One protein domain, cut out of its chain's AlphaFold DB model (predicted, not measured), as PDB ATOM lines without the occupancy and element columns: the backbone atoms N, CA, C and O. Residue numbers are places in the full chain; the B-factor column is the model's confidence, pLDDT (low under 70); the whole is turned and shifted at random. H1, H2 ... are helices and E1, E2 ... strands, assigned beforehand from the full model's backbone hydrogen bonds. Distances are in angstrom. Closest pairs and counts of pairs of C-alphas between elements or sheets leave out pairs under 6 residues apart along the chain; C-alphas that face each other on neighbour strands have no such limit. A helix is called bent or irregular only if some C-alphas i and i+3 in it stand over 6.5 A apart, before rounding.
ATOM      1  N   LYS A   2     109.236  79.394 150.156       86.75
ATOM      2  CA  LYS A   2     108.279  80.375 149.595       86.75
ATOM      3  C   LYS A   2     107.174  80.798 150.576       86.75
ATOM      4  O   LYS A   2     106.994  81.981 150.815       86.75
ATOM      5  N   GLN A   3     106.502  79.836 151.217       92.31
ATOM      6  CA  GLN A   3     105.484  80.110 152.251       92.31
ATOM      7  C   GLN A   3     106.055  80.727 153.541       92.31
ATOM      8  O   GLN A   3     105.303  81.237 154.358       92.31
ATOM      9  N   MET A   4     107.379  80.693 153.716       93.81
ATOM     10  CA  MET A   4     108.078  81.256 154.877       93.81
ATOM     11  C   MET A   4     108.676  82.643 154.577       93.81
ATOM     12  O   MET A   4     109.505  83.119 155.340       93.81
ATOM     13  N   GLY A   5     108.319  83.269 153.448       90.44
ATOM     14  CA  GLY A   5     108.795  84.610 153.084       90.44
ATOM     15  C   GLY A   5     110.134  84.669 152.335       90.44
ATOM     16  O   GLY A   5     110.671  85.757 152.136       90.44
ATOM     17  N   GLY A   6     110.678  83.535 151.879       90.44
ATOM     18  CA  GLY A   6     111.845  83.537 150.993       90.44
ATOM     19  C   GLY A   6     111.561  84.287 149.686       90.44
ATOM     20  O   GLY A   6     110.428  84.291 149.209       90.44
ATOM     21  N   GLN A   7     112.585  84.906 149.098       91.19
ATOM     22  CA  GLN A   7     112.447  85.679 147.850       91.19
ATOM     23  C   GLN A   7     112.862  84.885 146.601       91.19
ATOM     24  O   GLN A   7     112.468  85.218 145.484       91.19
ATOM     25  N   GLY A   8     113.588  83.782 146.781       92.44
ATOM     26  CA  GLY A   8     113.975  82.880 145.704       92.44
ATOM     27  C   GLY A   8     114.739  81.663 146.213       92.44
ATOM     28  O   GLY A   8     114.882  81.454 147.420       92.44
ATOM     29  N   CYS A   9     115.220  80.859 145.273       94.19
ATOM     30  CA  CYS A   9     116.083  79.704 145.503       94.19
ATOM     31  C   CYS A   9     117.210  79.710 144.469       94.19
ATOM     32  O   CYS A   9     116.964  80.085 143.327       94.19
ATOM     33  N   ALA A  10     118.411  79.273 144.839       94.50
ATOM     34  CA  ALA A  10     119.536  79.123 143.921       94.50
ATOM     35  C   ALA A  10     120.188  77.749 144.083       94.50
ATOM     36  O   ALA A  10     120.144  77.162 145.166       94.50
ATOM     37  N   LEU A  11     120.770  77.234 143.001       95.69
ATOM     38  CA  LEU A  11     121.434  75.936 142.957       95.69
ATOM     39  C   LEU A  11     122.548  75.904 141.909       95.69
ATOM     40  O   LEU A  11     122.606  76.744 141.010       95.69
ATOM     41  N   VAL A  12     123.397  74.885 142.015       96.06
ATOM     42  CA  VAL A  12     124.359  74.494 140.979       96.06
ATOM     43  C   VAL A  12     123.882  73.178 140.373       96.06
ATOM     44  O   VAL A  12     123.684  72.210 141.109       96.06
ATOM     45  N   GLY A  13     123.676  73.120 139.059       96.00
ATOM     46  CA  GLY A  13     123.182  71.907 138.404       96.00
ATOM     47  C   GLY A  13     122.969  72.038 136.898       96.00
ATOM     48  O   GLY A  13     123.173  73.097 136.314       96.00
ATOM     49  N   ASP A  14     122.544  70.940 136.266       97.19
ATOM     50  CA  ASP A  14     122.290  70.888 134.820       97.19
ATOM     51  C   ASP A  14     121.060  71.742 134.437       97.19
ATOM     52  O   ASP A  14     119.946  71.436 134.895       97.19
ATOM     53  N   PRO A  15     121.212  72.770 133.580       96.94
ATOM     54  CA  PRO A  15     120.101  73.590 133.104       96.94
ATOM     55  C   PRO A  15     119.017  72.784 132.387       96.94
ATOM     56  O   PRO A  15     117.832  73.032 132.604       96.94
ATOM     57  N   ASN A  16     119.379  71.772 131.595       96.38
ATOM     58  CA  ASN A  16     118.405  70.969 130.848       96.38
ATOM     59  C   ASN A  16     117.436  70.240 131.787       96.38
ATOM     60  O   ASN A  16     116.257  70.072 131.472       96.38
ATOM     61  N   TYR A  17     117.917  69.849 132.968       97.00
ATOM     62  CA  TYR A  17     117.090  69.216 133.985       97.00
ATOM     63  C   TYR A  17     116.282  70.231 134.798       97.00
ATOM     64  O   TYR A  17     115.100  70.007 135.055       97.00
ATOM     65  N   HIS A  18     116.894  71.336 135.227       97.62
ATOM     66  CA  HIS A  18     116.281  72.242 136.205       97.62
ATOM     67  C   HIS A  18     115.375  73.312 135.582       97.62
ATOM     68  O   HIS A  18     114.446  73.778 136.250       97.62
ATOM     69  N   ASN A  19     115.555  73.638 134.297       95.81
ATOM     70  CA  ASN A  19     114.731  74.625 133.593       95.81
ATOM     71  C   ASN A  19     113.236  74.263 133.598       95.81
ATOM     72  O   ASN A  19     112.386  75.149 133.663       95.81
ATOM     73  N   ARG A  20     112.889  72.967 133.628       96.56
ATOM     74  CA  ARG A  20     111.490  72.497 133.711       96.56
ATOM     75  C   ARG A  20     110.759  72.925 134.990       96.56
ATOM     76  O   ARG A  20     109.535  72.888 135.033       96.56
ATOM     77  N   PHE A  21     111.502  73.321 136.024       95.19
ATOM     78  CA  PHE A  21     110.964  73.832 137.287       95.19
ATOM     79  C   PHE A  21     111.000  75.369 137.368       95.19
ATOM     80  O   PHE A  21     110.684  75.936 138.413       95.19
ATOM     81  N   GLY A  22     111.398  76.048 136.287       94.06
ATOM     82  CA  GLY A  22     111.498  77.507 136.210       94.06
ATOM     83  C   GLY A  22     112.825  78.089 136.704       94.06
ATOM     84  O   GLY A  22     112.967  79.312 136.731       94.06
ATOM     85  N   PHE A  23     113.793  77.249 137.087       95.81
ATOM     86  CA  PHE A  23     115.160  77.712 137.317       95.81
ATOM     87  C   PHE A  23     115.765  78.206 136.003       95.81
ATOM     88  O   PHE A  23     115.489  77.653 134.943       95.81
ATOM     89  N   ARG A  24     116.590  79.247 136.070       94.75
ATOM     90  CA  ARG A  24     117.345  79.757 134.923       94.75
ATOM     91  C   ARG A  24     118.622  80.436 135.389       94.75
ATOM     92  O   ARG A  24     118.736  80.800 136.559       94.75
ATOM     93  N   ASN A  25     119.566  80.620 134.476       94.44
ATOM     94  CA  ASN A  25     120.753  81.410 134.764       94.44
ATOM     95  C   ASN A  25     120.409  82.911 134.853       94.44
ATOM     96  O   ASN A  25     119.600  83.418 134.073       94.44
ATOM     97  N   PHE A  26     121.046  83.589 135.806       92.56
ATOM     98  CA  PHE A  26     121.064  85.041 135.962       92.56
ATOM     99  C   PHE A  26     122.533  85.474 135.964       92.56
ATOM    100  O   PHE A  26     123.207  85.251 136.970       92.56
ATOM    101  N   PRO A  27     123.062  86.012 134.851       90.38
ATOM    102  CA  PRO A  27     124.483  86.344 134.716       90.38
ATOM    103  C   PRO A  27     125.015  87.308 135.781       90.38
ATOM    104  O   PRO A  27     126.214  87.330 136.047       90.38
ATOM    105  N   GLU A  28     124.131  88.098 136.382       91.00
ATOM    106  CA  GLU A  28     124.437  89.066 137.428       91.00
ATOM    107  C   GLU A  28     124.642  88.414 138.804       91.00
ATOM    108  O   GLU A  28     125.184  89.054 139.705       91.00
ATOM    109  N   LEU A  29     124.230  87.154 138.979       92.38
ATOM    110  CA  LEU A  29     124.455  86.364 140.187       92.38
ATOM    111  C   LEU A  29     125.583  85.362 139.944       92.38
ATOM    112  O   LEU A  29     125.456  84.437 139.141       92.38
ATOM    113  N   VAL A  30     126.685  85.528 140.670       92.31
ATOM    114  CA  VAL A  30     127.901  84.731 140.467       92.31
ATOM    115  C   VAL A  30     128.248  83.977 141.741       92.31
ATOM    116  O   VAL A  30     128.290  84.561 142.818       92.31
ATOM    117  N   TYR A  31     128.555  82.686 141.623       94.19
ATOM    118  CA  TYR A  31     129.166  81.913 142.700       94.19
ATOM    119  C   TYR A  31     130.592  81.515 142.310       94.19
ATOM    120  O   TYR A  31     130.822  80.948 141.242       94.19
ATOM    121  N   GLY A  32     131.561  81.856 143.163       92.00
ATOM    122  CA  GLY A  32     132.981  81.656 142.879       92.00
ATOM    123  C   GLY A  32     133.327  80.187 142.622       92.00
ATOM    124  O   GLY A  32     132.896  79.302 143.354       92.00
ATOM    125  N   GLY A  33     134.116  79.932 141.576       89.12
ATOM    126  CA  GLY A  33     134.560  78.581 141.213       89.12
ATOM    127  C   GLY A  33     133.515  77.725 140.487       89.12
ATOM    128  O   GLY A  33     133.816  76.587 140.137       89.12
ATOM    129  N   VAL A  34     132.320  78.260 140.217       92.38
ATOM    130  CA  VAL A  34     131.269  77.574 139.456       92.38
ATOM    131  C   VAL A  34     131.037  78.285 138.118       92.38
ATOM    132  O   VAL A  34     130.874  79.506 138.104       92.38
ATOM    133  N   PRO A  35     130.998  77.558 136.981       94.00
ATOM    134  CA  PRO A  35     130.618  78.151 135.703       94.00
ATOM    135  C   PRO A  35     129.218  78.761 135.789       94.00
ATOM    136  O   PRO A  35     128.277  78.118 136.258       94.00
ATOM    137  N   ARG A  36     129.068  80.003 135.325       91.50
ATOM    138  CA  ARG A  36     127.802  80.744 135.419       91.50
ATOM    139  C   ARG A  36     126.642  79.968 134.797       91.50
ATOM    140  O   ARG A  36     125.549  79.977 135.339       91.50
ATOM    141  N   GLU A  37     126.887  79.231 133.718       93.81
ATOM    142  CA  GLU A  37     125.871  78.518 132.943       93.81
ATOM    143  C   GLU A  37     125.136  77.451 133.765       93.81
ATOM    144  O   GLU A  37     123.979  77.158 133.481       93.81
ATOM    145  N   VAL A  38     125.788  76.897 134.793       96.06
ATOM    146  CA  VAL A  38     125.213  75.879 135.688       96.06
ATOM    147  C   VAL A  38     124.789  76.449 137.042       96.06
ATOM    148  O   VAL A  38     124.261  75.714 137.876       96.06
ATOM    149  N   PHE A  39     124.996  77.748 137.274       96.44
ATOM    150  CA  PHE A  39     124.441  78.455 138.422       96.44
ATOM    151  C   PHE A  39     123.057  79.001 138.065       96.44
ATOM    152  O   PHE A  39     122.908  79.874 137.205       96.44
ATOM    153  N   LEU A  40     122.032  78.456 138.717       96.38
ATOM    154  CA  LEU A  40     120.637  78.703 138.380       96.38
ATOM    155  C   LEU A  40     119.882  79.248 139.583       96.38
ATOM    156  O   LEU A  40     120.074  78.789 140.709       96.38
ATOM    157  N   ALA A  41     118.957  80.170 139.338       95.25
ATOM    158  CA  ALA A  41     118.060  80.689 140.356       95.25
ATOM    159  C   ALA A  41     116.593  80.613 139.921       95.25
ATOM    160  O   ALA A  41     116.263  80.573 138.736       95.25
ATOM    161  N   LEU A  42     115.712  80.595 140.914       94.06
ATOM    162  CA  LEU A  42     114.265  80.627 140.790       94.06
ATOM    163  C   LEU A  42     113.733  81.741 141.704       94.06
ATOM    164  O   LEU A  42     113.655  81.531 142.919       94.06
ATOM    165  N   PRO A  43     113.375  82.919 141.166       93.00
ATOM    166  CA  PRO A  43     112.690  83.943 141.944       93.00
ATOM    167  C   PRO A  43     111.279  83.463 142.300       93.00
ATOM    168  O   PRO A  43     110.606  82.790 141.516       93.00
TER     169      PRO A  43
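What this domain is: This is residues 2 to 43 of the 71 residues of an uncharacterized protein of Desulfosarcina alkanivorans (UniProt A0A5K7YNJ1). The model is a two-stranded antiparallel ribbon, E1 beside E2, with one short helix, H1, over one face of it and nearer to E2 than to E1. A long loop, residues 22 to 38, leads from H1 back to E2; on its way residues 24 to 25 pair with E2, and it then runs out to Gly 33. The printed part has 42 residues, with two named strands and one named helix in the order E1, H1, E2, and the sheet order is E1 - E2. The class is mixed, helices and strands, though just 17 of the 42 residues are in named elements. The whole is only just compact, close to loose, with a radius of gyration of the C-alphas of 10.5 A and spans of 30 by 22 by 13 A.

How they stand to each other: Start with the sheet, whose two strands are E1, residues 8 to 12, and E2, residues 39 to 43. They are antiparallel neighbours, with 165 degrees between their N-to-C directions. The C-alphas of Gly 8 and Pro 43 face each other at 4.1 A, and those of Val 12 and Phe 39 at 4.7 A. Look for N 9 and O 42, 2.9 A apart, and N 42 and O 9, 2.8 A apart, both within hydrogen-bond range. Residues 24 to 25 make a short antiparallel pairing with residues 40 to 41 of E2. Next find H1, residues 15 to 21; its closest C-alpha pair with E2 is that of Pro 15 and Leu 40, at 7.4 A, and their centres are 10.3 A apart. Inside H1, 1 of 3 O i to N i+4 pairs is within hydrogen-bond range, beside 2 of 4 O i to N i+3 pairs.

Where its parts are: Find C-alpha 8 at (113.975, 82.880, 145.704); from there E1 runs 14.2 A to C-alpha 12. H1 begins at C-alpha 15, at (120.101, 73.590, 133.104), and reaches C-alpha 21 after 10.1 A. H1 is neither bent nor irregular, but only just: C-alphas 17 and 20 are 6.5 A apart. E2 runs 13.4 A from C-alpha 39 to C-alpha 43, at (112.690, 83.943, 141.944).

The domain as a whole: The two C-alphas farthest apart are those of Gln 3 and Gly 33, at 31.1 A, while those of Lys 2 and Pro 43, the first and last printed, are 9.5 A apart. The link from E1 to H1 is tight, with 2 residues, and the link from H1 to E2 is long, with 17. The printed part has no cut. Its mean pLDDT is 93.9, and no printed residue is under 70.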